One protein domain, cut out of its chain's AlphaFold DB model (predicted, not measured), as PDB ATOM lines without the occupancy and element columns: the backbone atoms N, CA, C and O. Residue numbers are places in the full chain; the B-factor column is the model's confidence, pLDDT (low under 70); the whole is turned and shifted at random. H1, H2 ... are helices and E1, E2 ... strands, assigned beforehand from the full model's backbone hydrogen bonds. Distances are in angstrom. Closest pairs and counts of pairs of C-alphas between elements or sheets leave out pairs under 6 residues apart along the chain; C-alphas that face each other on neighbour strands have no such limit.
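This is residues 9 to 47 and 87 to 153 of the 220 residues of an uncharacterized protein of Streptomyces turgidiscabies Car8 (UniProt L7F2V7). A long, narrow sheet, E4 E3 E5, has helix H3 slanting over one face and short H2 past one end. H1 meets the end of E5 with its last residues and leads into a small separate hairpin, E1 and E2. The 106 printed residues hold three named helices and five named strands, ordered H1 E1 E2 E3 E4 H2 E5 H3; the class is mixed, helices and strands, and the three-stranded sheet is mixed too. The outline is flat, 46 by 46 by 19 A, and only just loose, close to compact, with a radius of gyration of the C-alphas of 15.9 A.

Start at H1, residues 17 to 27. Next look at the antiparallel hairpin E1, residues 31 to 34, and E2, residues 40 to 43: N 31 and O 43 are 2.8 A apart. The closest C-alphas of H1 and E1 are Gln 25 and Ser 31, 5.9 A. In the hairpin E3, residues 88 to 98, and E4, residues 104 to 115, N 93 and O 109 are 2.8 A apart. H2, residues 117 to 123, is only just not on their sheet, with 4 pairs of C-alphas within 10 A. E5, residues 127 to 132, is parallel to inner strand E3, with N 92 and O 130 at 2.8 A. H1 only grazes this sheet, with residues 22 to 27. H3, residues 137 to 151, makes two layers with it, a helix on one face, at a height over the sheet of 8.1 A. Every O i to N i+4 pair in H1, H2 and H3 is within hydrogen-bond range.

Find C-alpha 17 at (1.937, -7.933, -16.741), where H1 begins. E3 runs 31.4 A, E4 33.3 A and H3 21.3 A, to C-alpha 151 at (-26.374, -8.961, -22.007).

The C-alphas farthest apart, Glu 101 and Thr 122, are 50.5 A apart. Residues 48 to 86 are not printed; C-alphas 47 and 87 are 25.4 A apart across the cut. Of the links printed whole, none is long. Look for pLDDT under 70 at residues 12 to 15.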
ATOM      1  N   ALA A   9      -7.911   2.634 -10.650       71.81
ATOM      2  CA  ALA A   9      -7.152   2.619  -9.413       71.81
ATOM      3  C   ALA A   9      -5.813   1.894  -9.598       71.81
ATOM      4  O   ALA A   9      -5.717   0.880 -10.297       71.81
ATOM      5  N   ASP A  10      -4.788   2.366  -8.884       74.12
ATOM      6  CA  ASP A  10      -3.569   1.589  -8.672       74.12
ATOM      7  C   ASP A  10      -3.914   0.273  -7.957       74.12
ATOM      8  O   ASP A  10      -4.783   0.258  -7.084       74.12
ATOM      9  N   ASN A  11      -3.208  -0.816  -8.272       70.88
ATOM     10  CA  ASN A  11      -3.407  -2.128  -7.654       70.88
ATOM     11  C   ASN A  11      -2.088  -2.934  -7.623       70.88
ATOM     12  O   ASN A  11      -1.226  -2.743  -8.476       70.88
ATOM     13  N   ASN A  12      -1.958  -3.844  -6.654       68.94
ATOM     14  CA  ASN A  12      -0.861  -4.805  -6.492       68.94
ATOM     15  C   ASN A  12      -1.290  -6.273  -6.733       68.94
ATOM     16  O   ASN A  12      -0.593  -7.197  -6.311       68.94
ATOM     17  N   TYR A  13      -2.450  -6.498  -7.355       65.00
ATOM     18  CA  TYR A  13      -2.982  -7.821  -7.687       65.00
ATOM     19  C   TYR A  13      -2.048  -8.617  -8.614       65.00
ATOM     20  O   TYR A  13      -1.516  -8.072  -9.572       65.00
ATOM     21  N   GLU A  14      -1.850  -9.901  -8.286       60.69
ATOM     22  CA  GLU A  14      -1.068 -10.931  -8.989       60.69
ATOM     23  C   GLU A  14      -0.066 -10.432 -10.057       60.69
ATOM     24  O   GLU A  14      -0.392 -10.318 -11.234       60.69
ATOM     25  N   SER A  15       1.185 -10.243  -9.614       66.75
ATOM     26  CA  SER A  15       2.373  -9.581 -10.208       66.75
ATOM     27  C   SER A  15       2.795  -9.803 -11.679       66.75
ATOM     28  O   SER A  15       3.907  -9.413 -12.047       66.75
ATOM     29  N   THR A  16       1.988 -10.420 -12.542       80.12
ATOM     30  CA  THR A  16       2.320 -10.536 -13.968       80.12
ATOM     31  C   THR A  16       1.716  -9.388 -14.771       80.12
ATOM     32  O   THR A  16       0.611  -8.923 -14.504       80.12
ATOM     33  N   LEU A  17       2.432  -8.951 -15.809       80.44
ATOM     34  CA  LEU A  17       1.937  -7.933 -16.741       80.44
ATOM     35  C   LEU A  17       0.605  -8.347 -17.391       80.44
ATOM     36  O   LEU A  17      -0.251  -7.499 -17.617       80.44
ATOM     37  N   VAL A  18       0.421  -9.644 -17.658       83.62
ATOM     38  CA  VAL A  18      -0.800 -10.184 -18.276       83.62
ATOM     39  C   VAL A  18      -2.008  -9.982 -17.368       83.62
ATOM     40  O   VAL A  18      -3.036  -9.513 -17.838       83.62
ATOM     41  N   ASN A  19      -1.871 -10.235 -16.066       82.75
ATOM     42  CA  ASN A  19      -2.967 -10.038 -15.119       82.75
ATOM     43  C   ASN A  19      -3.392  -8.568 -15.033       82.75
ATOM     44  O   ASN A  19      -4.583  -8.272 -15.005       82.75
ATOM     45  N   HIS A  20      -2.434  -7.637 -15.054       82.88
ATOM     46  CA  HIS A  20      -2.743  -6.205 -15.087       82.88
ATOM     47  C   HIS A  20      -3.406  -5.774 -16.400       82.88
ATOM     48  O   HIS A  20      -4.315  -4.948 -16.374       82.88
ATOM     49  N   LEU A  21      -2.985  -6.338 -17.536       85.31
ATOM     50  CA  LEU A  21      -3.622  -6.079 -18.828       85.31
ATOM     51  C   LEU A  21      -5.055  -6.613 -18.868       85.31
ATOM     52  O   LEU A  21      -5.943  -5.894 -19.307       85.31
ATOM     53  N   MET A  22      -5.292  -7.825 -18.361       85.50
ATOM     54  CA  MET A  22      -6.635  -8.399 -18.254       85.50
ATOM     55  C   MET A  22      -7.532  -7.591 -17.313       85.50
ATOM     56  O   MET A  22      -8.700  -7.371 -17.610       85.50
ATOM     57  N   LEU A  23      -6.992  -7.110 -16.190       87.00
ATOM     58  CA  LEU A  23      -7.745  -6.283 -15.249       87.00
ATOM     59  C   LEU A  23      -8.153  -4.941 -15.869       87.00
ATOM     60  O   LEU A  23      -9.303  -4.527 -15.739       87.00
ATOM     61  N   ALA A  24      -7.232  -4.292 -16.587       85.00
ATOM     62  CA  ALA A  24      -7.532  -3.073 -17.332       85.00
ATOM     63  C   ALA A  24      -8.547  -3.339 -18.455       85.00
ATOM     64  O   ALA A  24      -9.479  -2.562 -18.629       85.00
ATOM     65  N   GLN A  25      -8.405  -4.458 -19.172       87.56
ATOM     66  CA  GLN A  25      -9.345  -4.880 -20.207       87.56
ATOM     67  C   GLN A  25     -10.760  -5.044 -19.645       87.56
ATOM     68  O   GLN A  25     -11.694  -4.473 -20.197       87.56
ATOM     69  N   ASN A  26     -10.917  -5.782 -18.545       87.31
ATOM     70  CA  ASN A  26     -12.221  -5.999 -17.922       87.31
ATOM     71  C   ASN A  26     -12.844  -4.684 -17.445       87.31
ATOM     72  O   ASN A  26     -14.030  -4.464 -17.643       87.31
ATOM     73  N   THR A  27     -12.045  -3.797 -16.852       87.50
ATOM     74  CA  THR A  27     -12.526  -2.521 -16.299       87.50
ATOM     75  C   THR A  27     -12.962  -1.543 -17.388       87.50
ATOM     76  O   THR A  27     -13.966  -0.855 -17.241       87.50
ATOM     77  N   GLU A  28     -12.255  -1.515 -18.516       86.19
ATOM     78  CA  GLU A  28     -12.567  -0.632 -19.644       86.19
ATOM     79  C   GLU A  28     -13.516  -1.264 -20.672       86.19
ATOM     80  O   GLU A  28     -13.723  -0.664 -21.727       86.19
ATOM     81  N   LEU A  29     -14.032  -2.483 -20.432       82.94
ATOM     82  CA  LEU A  29     -14.715  -3.312 -21.447       82.94
ATOM     83  C   LEU A  29     -13.935  -3.340 -22.777       82.94
ATOM     84  O   LEU A  29     -14.478  -3.188 -23.870       82.94
ATOM     85  N   GLY A  30     -12.613  -3.432 -22.656       82.50
ATOM     86  CA  GLY A  30     -11.671  -3.270 -23.746       82.50
ATOM     87  C   GLY A  30     -11.297  -4.579 -24.436       82.50
ATOM     88  O   GLY A  30     -11.819  -5.661 -24.173       82.50
ATOM     89  N   SER A  31     -10.308  -4.489 -25.316       84.62
ATOM     90  CA  SER A  31      -9.708  -5.627 -26.010       84.62
ATOM     91  C   SER A  31      -8.189  -5.529 -25.967       84.62
ATOM     92  O   SER A  31      -7.626  -4.471 -26.253       84.62
ATOM     93  N   VAL A  32      -7.525  -6.638 -25.627       86.94
ATOM     94  CA  VAL A  32      -6.062  -6.765 -25.635       86.94
ATOM     95  C   VAL A  32      -5.665  -7.994 -26.443       86.94
ATOM     96  O   VAL A  32      -6.165  -9.086 -26.196       86.94
ATOM     97  N   PHE A  33      -4.753  -7.828 -27.398       85.31
ATOM     98  CA  PHE A  33      -4.239  -8.925 -28.221       85.31
ATOM     99  C   PHE A  33      -2.817  -8.635 -28.710       85.31
ATOM    100  O   PHE A  33      -2.305  -7.524 -28.556       85.31
ATOM    101  N   VAL A  34      -2.160  -9.640 -29.286       86.12
ATOM    102  CA  VAL A  34      -0.847  -9.503 -29.930       86.12
ATOM    103  C   VAL A  34      -1.048  -9.649 -31.432       86.12
ATOM    104  O   VAL A  34      -1.602 -10.653 -31.864       86.12
ATOM    105  N   ASP A  35      -0.621  -8.655 -32.210       84.19
ATOM    106  CA  ASP A  35      -0.695  -8.721 -33.674       84.19
ATOM    107  C   ASP A  35       0.420  -9.606 -34.272       84.19
ATOM    108  O   ASP A  35       1.406  -9.936 -33.600       84.19
ATOM    109  N   LYS A  36       0.339  -9.943 -35.568       80.44
ATOM    110  CA  LYS A  36       1.418 -10.649 -36.299       80.44
ATOM    111  C   LYS A  36       2.793  -9.980 -36.244       80.44
ATOM    112  O   LYS A  36       3.810 -10.621 -36.511       80.44
ATOM    113  N   GLY A  37       2.848  -8.687 -35.920       86.12
ATOM    114  CA  GLY A  37       4.079  -7.937 -35.689       86.12
ATOM    115  C   GLY A  37       4.712  -8.202 -34.319       86.12
ATOM    116  O   GLY A  37       5.777  -7.652 -34.035       86.12
ATOM    117  N   ASN A  38       4.102  -9.056 -33.489       85.56
ATOM    118  CA  ASN A  38       4.426  -9.278 -32.079       85.56
ATOM    119  C   ASN A  38       4.271  -8.009 -31.224       85.56
ATOM    120  O   ASN A  38       5.007  -7.811 -30.253       85.56
ATOM    121  N   VAL A  39       3.332  -7.130 -31.584       89.44
ATOM    122  CA  VAL A  39       3.028  -5.910 -30.834       89.44
ATOM    123  C   VAL A  39       1.739  -6.105 -30.047       89.44
ATOM    124  O   VAL A  39       0.704  -6.462 -30.604       89.44
ATOM    125  N   VAL A  40       1.792  -5.821 -28.744       88.62
ATOM    126  CA  VAL A  40       0.597  -5.778 -27.893       88.62
ATOM    127  C   VAL A  40      -0.258  -4.577 -28.295       88.62
ATOM    128  O   VAL A  40       0.209  -3.434 -28.276       88.62
ATOM    129  N   LYS A  41      -1.514  -4.838 -28.644       87.50
ATOM    130  CA  LYS A  41      -2.558  -3.844 -28.889       87.50
ATOM    131  C   LYS A  41      -3.516  -3.834 -27.711       87.50
ATOM    132  O   LYS A  41      -3.850  -4.891 -27.185       87.50
ATOM    133  N   ALA A  42      -3.948  -2.643 -27.316       87.00
ATOM    134  CA  ALA A  42      -4.948  -2.444 -26.279       87.00
ATOM    135  C   ALA A  42      -5.902  -1.332 -26.719       87.00
ATOM    136  O   ALA A  42      -5.452  -0.241 -27.079       87.00
ATOM    137  N   TYR A  43      -7.198  -1.620 -26.688       85.12
ATOM    138  CA  TYR A  43      -8.273  -0.685 -27.009       85.12
ATOM    139  C   TYR A  43      -9.273  -0.687 -25.855       85.12
ATOM    140  O   TYR A  43      -9.646  -1.755 -25.383       85.12
ATOM    141  N   GLY A  44      -9.696   0.488 -25.392       81.88
ATOM    142  CA  GLY A  44     -10.836   0.612 -24.478       81.88
ATOM    143  C   GLY A  44     -12.165   0.537 -25.232       81.88
ATOM    144  O   GLY A  44     -12.190   0.645 -26.468       81.88
ATOM    145  N   ASN A  45     -13.272   0.403 -24.508       76.94
ATOM    146  CA  ASN A  45     -14.602   0.404 -25.110       76.94
ATOM    147  C   ASN A  45     -14.844   1.665 -25.964       76.94
ATOM    148  O   ASN A  45     -14.456   2.780 -25.610       76.94
ATOM    149  N   GLY A  46     -15.432   1.481 -27.148       73.44
ATOM    150  CA  GLY A  46     -15.700   2.559 -28.103       73.44
ATOM    151  C   GLY A  46     -14.464   3.182 -28.769       73.44
ATOM    152  O   GLY A  46     -14.612   4.096 -29.577       73.44
ATOM    153  N   SER A  47     -13.250   2.700 -28.473       79.44
ATOM    154  CA  SER A  47     -11.999   3.137 -29.120       79.44
ATOM    155  C   SER A  47     -11.470   2.138 -30.151       79.44
ATOM    156  O   SER A  47     -10.306   2.199 -30.556       79.44
ATOM    157  N   ASN A  87     -27.897 -11.293 -16.291       93.75
ATOM    158  CA  ASN A  87     -28.913 -10.377 -15.757       93.75
ATOM    159  C   ASN A  87     -28.831 -10.173 -14.236       93.75
ATOM    160  O   ASN A  87     -29.700  -9.515 -13.652       93.75
ATOM    161  N   ASP A  88     -27.780 -10.711 -13.615       94.38
ATOM    162  CA  ASP A  88     -27.424 -10.558 -12.207       94.38
ATOM    163  C   ASP A  88     -25.889 -10.534 -12.089       94.38
ATOM    164  O   ASP A  88     -25.215 -11.474 -12.513       94.38
ATOM    165  N   ILE A  89     -25.309  -9.450 -11.572       95.06
ATOM    166  CA  ILE A  89     -23.854  -9.271 -11.529       95.06
ATOM    167  C   ILE A  89     -23.353  -8.832 -10.162       95.06
ATOM    168  O   ILE A  89     -23.918  -7.954  -9.504       95.06
ATOM    169  N   PHE A  90     -22.221  -9.414  -9.778       96.38
ATOM    170  CA  PHE A  90     -21.361  -8.920  -8.711       96.38
ATOM    171  C   PHE A  90     -20.100  -8.337  -9.334       96.38
ATOM    172  O   PHE A  90     -19.526  -8.924 -10.251       96.38
ATOM    173  N   VAL A  91     -19.652  -7.192  -8.828       95.56
ATOM    174  CA  VAL A  91     -18.403  -6.576  -9.281       95.56
ATOM    175  C   VAL A  91     -17.382  -6.655  -8.158       95.56
ATOM    176  O   VAL A  91     -17.518  -5.992  -7.131       95.56
ATOM    177  N   ARG A  92     -16.354  -7.483  -8.353       94.75
ATOM    178  CA  ARG A  92     -15.174  -7.584  -7.493       94.75
ATOM    179  C   ARG A  92     -14.183  -6.498  -7.905       94.75
ATOM    180  O   ARG A  92     -13.416  -6.676  -8.847       94.75
ATOM    181  N   ASN A  93     -14.184  -5.377  -7.198       93.31
ATOM    182  CA  ASN A  93     -13.273  -4.274  -7.468       93.31
ATOM    183  C   ASN A  93     -11.986  -4.409  -6.642       93.31
ATOM    184  O   ASN A  93     -12.033  -4.530  -5.414       93.31
ATOM    185  N   LEU A  94     -10.835  -4.362  -7.307       91.38
ATOM    186  CA  LEU A  94      -9.517  -4.509  -6.701       91.38
ATOM    187  C   LEU A  94      -8.743  -3.189  -6.764       91.38
ATOM    188  O   LEU A  94      -8.446  -2.672  -7.839       91.38
ATOM    189  N   THR A  95      -8.361  -2.667  -5.602       89.12
ATOM    190  CA  THR A  95      -7.651  -1.386  -5.458       89.12
ATOM    191  C   THR A  95      -6.417  -1.538  -4.569       89.12
ATOM    192  O   THR A  95      -6.268  -2.520  -3.844       89.12
ATOM    193  N   ARG A  96      -5.495  -0.575  -4.595       87.12
ATOM    194  CA  ARG A  96      -4.325  -0.561  -3.712       87.12
ATOM    195  C   ARG A  96      -4.701  -0.028  -2.333       87.12
ATOM    196  O   ARG A  96      -5.086   1.130  -2.193       87.12
ATOM    197  N   GLY A  97      -4.464  -0.835  -1.308       85.25
ATOM    198  CA  GLY A  97      -4.458  -0.419   0.089       85.25
ATOM    199  C   GLY A  97      -3.067  -0.432   0.708       85.25
ATOM    200  O   GLY A  97      -2.056  -0.690   0.050       85.25
ATOM    201  N   ILE A  98      -3.036  -0.153   2.007       86.31
ATOM    202  CA  ILE A  98      -1.847  -0.224   2.857       86.31
ATOM    203  C   ILE A  98      -2.213  -1.103   4.056       86.31
ATOM    204  O   ILE A  98      -3.272  -0.900   4.651       86.31
ATOM    205  N   ASP A  99      -1.379  -2.091   4.372       86.44
ATOM    206  CA  ASP A  99      -1.570  -2.964   5.534       86.44
ATOM    207  C   ASP A  99      -1.080  -2.319   6.848       86.44
ATOM    208  O   ASP A  99      -0.589  -1.187   6.877       86.44
ATOM    209  N   GLU A 100      -1.218  -3.035   7.969       90.31
ATOM    210  CA  GLU A 100      -0.782  -2.562   9.295       90.31
ATOM    211  C   GLU A 100       0.739  -2.322   9.390       90.31
ATOM    212  O   GLU A 100       1.206  -1.590  10.264       90.31
ATOM    213  N   GLU A 101       1.513  -2.908   8.476       91.56
ATOM    214  CA  GLU A 101       2.973  -2.839   8.403       91.56
ATOM    215  C   GLU A 101       3.461  -1.780   7.399       91.56
ATOM    216  O   GLU A 101       4.663  -1.660   7.155       91.56
ATOM    217  N   MET A 102       2.546  -0.961   6.865       85.81
ATOM    218  CA  MET A 102       2.805   0.068   5.854       85.81
ATOM    219  C   MET A 102       3.268  -0.482   4.495       85.81
ATOM    220  O   MET A 102       3.844   0.261   3.695       85.81
ATOM    221  N   ASN A 103       2.995  -1.754   4.197       84.12
ATOM    222  CA  ASN A 103       3.224  -2.326   2.876       84.12
ATOM    223  C   ASN A 103       1.989  -2.139   1.994       84.12
ATOM    224  O   ASN A 103       0.844  -2.193   2.448       84.12
ATOM    225  N   TYR A 104       2.217  -1.939   0.696       83.88
ATOM    226  CA  TYR A 104       1.125  -1.871  -0.265       83.88
ATOM    227  C   TYR A 104       0.515  -3.252  -0.498       83.88
ATOM    228  O   TYR A 104       1.218  -4.196  -0.865       83.88
ATOM    229  N   THR A 105      -0.804  -3.338  -0.382       84.00
ATOM    230  CA  THR A 105      -1.574  -4.571  -0.565       84.00
ATOM    231  C   THR A 105      -2.735  -4.360  -1.539       84.00
ATOM    232  O   THR A 105      -3.099  -3.223  -1.838       84.00
ATOM    233  N   SER A 106      -3.308  -5.450  -2.047       84.50
ATOM    234  CA  SER A 106      -4.564  -5.413  -2.802       84.50
ATOM    235  C   SER A 106      -5.734  -5.437  -1.819       84.50
ATOM    236  O   SER A 106      -5.808  -6.312  -0.958       84.50
ATOM    237  N   VAL A 107      -6.651  -4.486  -1.955       88.94
ATOM    238  CA  VAL A 107      -7.916  -4.410  -1.224       88.94
ATOM    239  C   VAL A 107      -9.039  -4.752  -2.185       88.94
ATOM    240  O   VAL A 107      -9.172  -4.143  -3.244       88.94
ATOM    241  N   GLU A 108      -9.843  -5.730  -1.794       92.06
ATOM    242  CA  GLU A 108     -11.012  -6.175  -2.538       92.06
ATOM    243  C   GLU A 108     -12.280  -5.573  -1.936       92.06
ATOM    244  O   GLU A 108     -12.491  -5.624  -0.723       92.06
ATOM    245  N   THR A 109     -13.131  -5.011  -2.788       94.00
ATOM    246  CA  THR A 109     -14.491  -4.589  -2.441       94.00
ATOM    247  C   THR A 109     -15.458  -5.214  -3.434       94.00
ATOM    248  O   THR A 109     -15.263  -5.092  -4.639       94.00
ATOM    249  N   VAL A 110     -16.488  -5.899  -2.938       95.94
ATOM    250  CA  VAL A 110     -17.511  -6.532  -3.780       95.94
ATOM    251  C   VAL A 110     -18.772  -5.675  -3.762       95.94
ATOM    252  O   VAL A 110     -19.340  -5.441  -2.696       95.94
ATOM    253  N   TYR A 111     -19.205  -5.239  -4.941       95.06
ATOM    254  CA  TYR A 111     -20.435  -4.479  -5.159       95.06
ATOM    255  C   TYR A 111     -21.528  -5.370  -5.769       95.06
ATOM    256  O   TYR A 111     -21.228  -6.335  -6.477       95.06
ATOM    257  N   GLY A 112     -22.794  -5.030  -5.511       93.19
ATOM    258  CA  GLY A 112     -23.968  -5.739  -6.029       93.19
ATOM    259  C   GLY A 112     -24.744  -6.561  -4.981       93.19
ATOM    260  O   GLY A 112     -24.534  -6.396  -3.774       93.19
ATOM    261  N   PRO A 113     -25.675  -7.434  -5.416       93.06
ATOM    262  CA  PRO A 113     -25.984  -7.733  -6.815       93.06
ATOM    263  C   PRO A 113     -26.633  -6.548  -7.534       93.06
ATOM    264  O   PRO A 113     -27.581  -5.943  -7.022       93.06
ATOM    265  N   PHE A 114     -26.159  -6.253  -8.740       96.12
ATOM    266  CA  PHE A 114     -26.895  -5.438  -9.700       96.12
ATOM    267  C   PHE A 114     -27.693  -6.383 -10.591       96.12
ATOM    268  O   PHE A 114     -27.142  -7.349 -11.103       96.12
ATOM    269  N   ALA A 115     -28.990  -6.135 -10.769       95.94
ATOM    270  CA  ALA A 115     -29.835  -7.060 -11.515       95.94
ATOM    271  C   ALA A 115     -30.889  -6.342 -12.351       95.94
ATOM    272  O   ALA A 115     -31.599  -5.453 -11.861       95.94
ATOM    273  N   ASN A 116     -31.075  -6.815 -13.584       95.88
ATOM    274  CA  ASN A 116     -32.217  -6.439 -14.402       95.88
ATOM    275  C   ASN A 116     -33.424  -7.299 -14.002       95.88
ATOM    276  O   ASN A 116     -33.627  -8.417 -14.475       95.88
ATOM    277  N   LYS A 117     -34.257  -6.766 -13.102       94.62
ATOM    278  CA  LYS A 117     -35.408  -7.495 -12.537       94.62
ATOM    279  C   LYS A 117     -36.424  -7.943 -13.587       94.62
ATOM    280  O   LYS A 117     -37.093  -8.952 -13.374       94.62
ATOM    281  N   THR A 118     -36.563  -7.197 -14.682       94.69
ATOM    282  CA  THR A 118     -37.481  -7.549 -15.772       94.69
ATOM    283  C   THR A 118     -36.955  -8.762 -16.526       94.69
ATOM    284  O   THR A 118     -37.690  -9.733 -16.686       94.69
ATOM    285  N   SER A 119     -35.678  -8.743 -16.916       94.06
ATOM    286  CA  SER A 119     -35.028  -9.891 -17.551       94.06
ATOM    287  C   SER A 119     -35.052 -11.125 -16.645       94.06
ATOM    288  O   SER A 119     -35.509 -12.182 -17.074       94.06
ATOM    289  N   VAL A 120     -34.689 -10.986 -15.363       94.38
ATOM    290  CA  VAL A 120     -34.717 -12.096 -14.392       94.38
ATOM    291  C   VAL A 120     -36.114 -12.718 -14.285       94.38
ATOM    292  O   VAL A 120     -36.243 -13.937 -14.183       94.38
ATOM    293  N   ALA A 121     -37.175 -11.906 -14.320       94.69
ATOM    294  CA  ALA A 121     -38.548 -12.405 -14.274       94.69
ATOM    295  C   ALA A 121     -38.968 -13.149 -15.558       94.69
ATOM    296  O   ALA A 121     -39.800 -14.052 -15.479       94.69
ATOM    297  N   THR A 122     -38.408 -12.782 -16.714       94.12
ATOM    298  CA  THR A 122     -38.724 -13.390 -18.017       94.12
ATOM    299  C   THR A 122     -37.897 -14.649 -18.284       94.12
ATOM    300  O   THR A 122     -38.453 -15.666 -18.695       94.12
ATOM    301  N   TRP A 123     -36.587 -14.594 -18.038       90.56
ATOM    302  CA  TRP A 123     -35.619 -15.606 -18.476       90.56
ATOM    303  C   TRP A 123     -34.967 -16.390 -17.326       90.56
ATOM    304  O   TRP A 123     -34.264 -17.369 -17.565       90.56
ATOM    305  N   GLY A 124     -35.227 -16.004 -16.074       91.38
ATOM    306  CA  GLY A 124     -34.556 -16.555 -14.896       91.38
ATOM    307  C   GLY A 124     -33.219 -15.867 -14.604       91.38
ATOM    308  O   GLY A 124     -32.690 -15.134 -15.433       91.38
ATOM    309  N   SER A 125     -32.681 -16.078 -13.401       92.19
ATOM    310  CA  SER A 125     -31.404 -15.477 -12.986       92.19
ATOM    311  C   SER A 125     -30.221 -16.172 -13.667       92.19
ATOM    312  O   SER A 125     -30.088 -17.399 -13.603       92.19
ATOM    313  N   ARG A 126     -29.361 -15.372 -14.298       92.50
ATOM    314  CA  ARG A 126     -28.050 -15.744 -14.832       92.50
ATOM    315  C   ARG A 126     -27.004 -14.836 -14.206       92.50
ATOM    316  O   ARG A 126     -26.900 -13.658 -14.547       92.50
ATOM    317  N   GLN A 127     -26.282 -15.411 -13.252       93.69
ATOM    318  CA  GLN A 127     -25.343 -14.691 -12.412       93.69
ATOM    319  C   GLN A 127     -23.917 -14.786 -12.957       93.69
ATOM    320  O   GLN A 127     -23.469 -15.878 -13.310       93.69
ATOM    321  N   THR A 128     -23.184 -13.675 -12.927       93.12
ATOM    322  CA  THR A 128     -21.725 -13.671 -13.114       93.12
ATOM    323  C   THR A 128     -21.027 -12.773 -12.090       93.12
ATOM    324  O   THR A 128     -21.655 -11.956 -11.412       93.12
ATOM    325  N   GLU A 129     -19.713 -12.937 -11.967       93.69
ATOM    326  CA  GLU A 129     -18.849 -12.059 -11.181       93.69
ATOM    327  C   GLU A 129     -17.767 -11.478 -12.094       93.69
ATOM    328  O   GLU A 129     -17.042 -12.217 -12.763       93.69
ATOM    329  N   LEU A 130     -17.653 -10.152 -12.117       92.38
ATOM    330  CA  LEU A 130     -16.685  -9.428 -12.937       92.38
ATOM    331  C   LEU A 130     -15.633  -8.798 -12.033       92.38
ATOM    332  O   LEU A 130     -15.964  -8.174 -11.029       92.38
ATOM    333  N   THR A 131     -14.361  -8.972 -12.384       92.94
ATOM    334  CA  THR A 131     -13.242  -8.403 -11.620       92.94
ATOM    335  C   THR A 131     -12.712  -7.152 -12.310       92.94
ATOM    336  O   THR A 131     -12.318  -7.228 -13.475       92.94
ATOM    337  N   THR A 132     -12.686  -6.028 -11.591       92.38
ATOM    338  CA  THR A 132     -12.352  -4.688 -12.110       92.38
ATOM    339  C   THR A 132     -11.409  -3.922 -11.171       92.38
ATOM    340  O   THR A 132     -11.041  -4.426 -10.106       92.38
ATOM    341  N   ASN A 133     -10.961  -2.726 -11.569       91.62
ATOM    342  CA  ASN A 133     -10.139  -1.821 -10.753       91.62
ATOM    343  C   ASN A 133     -10.552  -0.345 -10.876       91.62
ATOM    344  O   ASN A 133      -9.709   0.537 -11.045       91.62
ATOM    345  N   PHE A 134     -11.844  -0.056 -10.788       91.38
ATOM    346  CA  PHE A 134     -12.355   1.311 -10.762       91.38
ATOM    347  C   PHE A 134     -11.889   2.085  -9.523       91.38
ATOM    348  O   PHE A 134     -11.791   1.531  -8.423       91.38
ATOM    349  N   ALA A 135     -11.621   3.383  -9.683       86.75
ATOM    350  CA  ALA A 135     -11.243   4.262  -8.578       86.75
ATOM    351  C   ALA A 135     -12.440   4.765  -7.764       86.75
ATOM    352  O   ALA A 135     -12.246   5.189  -6.621       86.75
ATOM    353  N   THR A 136     -13.655   4.718  -8.317       87.44
ATOM    354  CA  THR A 136     -14.876   5.157  -7.634       87.44
ATOM    355  C   THR A 136     -15.966   4.087  -7.671       87.44
ATOM    356  O   THR A 136     -15.951   3.199  -8.517       87.44
ATOM    357  N   GLU A 137     -16.890   4.154  -6.712       89.44
ATOM    358  CA  GLU A 137     -18.091   3.308  -6.688       89.44
ATOM    359  C   GLU A 137     -19.058   3.684  -7.819       89.44
ATOM    360  O   GLU A 137     -19.614   2.793  -8.449       89.44
ATOM    361  N   ASP A 138     -19.180   4.975  -8.149       90.50
ATOM    362  CA  ASP A 138     -20.022   5.450  -9.257       90.50
ATOM    363  C   ASP A 138     -19.625   4.784 -10.594       90.50
ATOM    364  O   ASP A 138     -20.490   4.296 -11.318       90.50
ATOM    365  N   ASP A 139     -18.318   4.663 -10.881       90.12
ATOM    366  CA  ASP A 139     -17.826   3.967 -12.082       90.12
ATOM    367  C   ASP A 139     -18.242   2.477 -12.099       90.12
ATOM    368  O   ASP A 139     -18.510   1.908 -13.159       90.12
ATOM    369  N   VAL A 140     -18.323   1.831 -10.927       91.50
ATOM    370  CA  VAL A 140     -18.771   0.433 -10.797       91.50
ATOM    371  C   VAL A 140     -20.257   0.307 -11.128       91.50
ATOM    372  O   VAL A 140     -20.648  -0.638 -11.816       91.50
ATOM    373  N   GLU A 141     -21.086   1.233 -10.642       91.62
ATOM    374  CA  GLU A 141     -22.527   1.235 -10.912       91.62
ATOM    375  C   GLU A 141     -22.823   1.501 -12.396       91.62
ATOM    376  O   GLU A 141     -23.656   0.811 -12.990       91.62
ATOM    377  N   GLU A 142     -22.117   2.453 -13.015       91.00
ATOM    378  CA  GLU A 142     -22.239   2.738 -14.450       91.00
ATOM    379  C   GLU A 142     -21.801   1.539 -15.300       91.00
ATOM    380  O   GLU A 142     -22.523   1.126 -16.211       91.00
ATOM    381  N   TYR A 143     -20.665   0.921 -14.964       90.94
ATOM    382  CA  TYR A 143     -20.194  -0.304 -15.610       90.94
ATOM    383  C   TYR A 143     -21.220  -1.436 -15.514       90.94
ATOM    384  O   TYR A 143     -21.530  -2.096 -16.507       90.94
ATOM    385  N   ALA A 144     -21.781  -1.642 -14.322       92.69
ATOM    386  CA  ALA A 144     -22.789  -2.660 -14.087       92.69
ATOM    387  C   ALA A 144     -24.045  -2.440 -14.944       92.69
ATOM    388  O   ALA A 144     -24.595  -3.395 -15.495       92.69
ATOM    389  N   ALA A 145     -24.480  -1.186 -15.092       92.38
ATOM    390  CA  ALA A 145     -25.607  -0.837 -15.948       92.38
ATOM    391  C   ALA A 145     -25.328  -1.132 -17.429       92.38
ATOM    392  O   ALA A 145     -26.200  -1.686 -18.090       92.38
ATOM    393  N   VAL A 146     -24.124  -0.827 -17.931       89.94
ATOM    394  CA  VAL A 146     -23.732  -1.116 -19.325       89.94
ATOM    395  C   VAL A 146     -23.740  -2.618 -19.606       89.94
ATOM    396  O   VAL A 146     -24.325  -3.050 -20.592       89.94
ATOM    397  N   VAL A 147     -23.145  -3.426 -18.725       90.38
ATOM    398  CA  VAL A 147     -23.125  -4.891 -18.894       90.38
ATOM    399  C   VAL A 147     -24.542  -5.470 -18.894       90.38
ATOM    400  O   VAL A 147     -24.847  -6.352 -19.691       90.38
ATOM    401  N   LEU A 148     -25.414  -4.989 -18.006       92.75
ATOM    402  CA  LEU A 148     -26.798  -5.458 -17.947       92.75
ATOM    403  C   LEU A 148     -27.636  -4.979 -19.140       92.75
ATOM    404  O   LEU A 148     -28.556  -5.686 -19.514       92.75
ATOM    405  N   ASP A 149     -27.375  -3.811 -19.722       89.88
ATOM    406  CA  ASP A 149     -28.097  -3.357 -20.924       89.88
ATOM    407  C   ASP A 149     -27.716  -4.193 -22.156       89.88
ATOM    408  O   ASP A 149     -28.566  -4.497 -22.986       89.88
ATOM    409  N   GLU A 150     -26.452  -4.619 -22.232       86.19
ATOM    410  CA  GLU A 150     -25.917  -5.388 -23.359       86.19
ATOM    411  C   GLU A 150     -26.313  -6.874 -23.318       86.19
ATOM    412  O   GLU A 150     -26.627  -7.471 -24.344       86.19
ATOM    413  N   PHE A 151     -26.296  -7.499 -22.133       88.88
ATOM    414  CA  PHE A 151     -26.374  -8.961 -22.007       88.88
ATOM    415  C   PHE A 151     -27.627  -9.479 -21.280       88.88
ATOM    416  O   PHE A 151     -27.681 -10.664 -20.940       88.88
ATOM    417  N   ASP A 152     -28.652  -8.656 -21.014       90.06
ATOM    418  CA  ASP A 152     -29.830  -9.110 -20.252       90.06
ATOM    419  C   ASP A 152     -30.799 -10.013 -21.021       90.06
ATOM    420  O   ASP A 152     -31.718 -10.568 -20.411       90.06
ATOM    421  N   ALA A 153     -30.641 -10.190 -22.324       89.06
ATOM    422  CA  ALA A 153     -31.527 -11.014 -23.127       89.06
ATOM    423  C   ALA A 153     -30.724 -11.989 -23.987       89.06
ATOM    424  O   ALA A 153     -29.595 -11.690 -24.372       89.06
TER     425      ALA A 153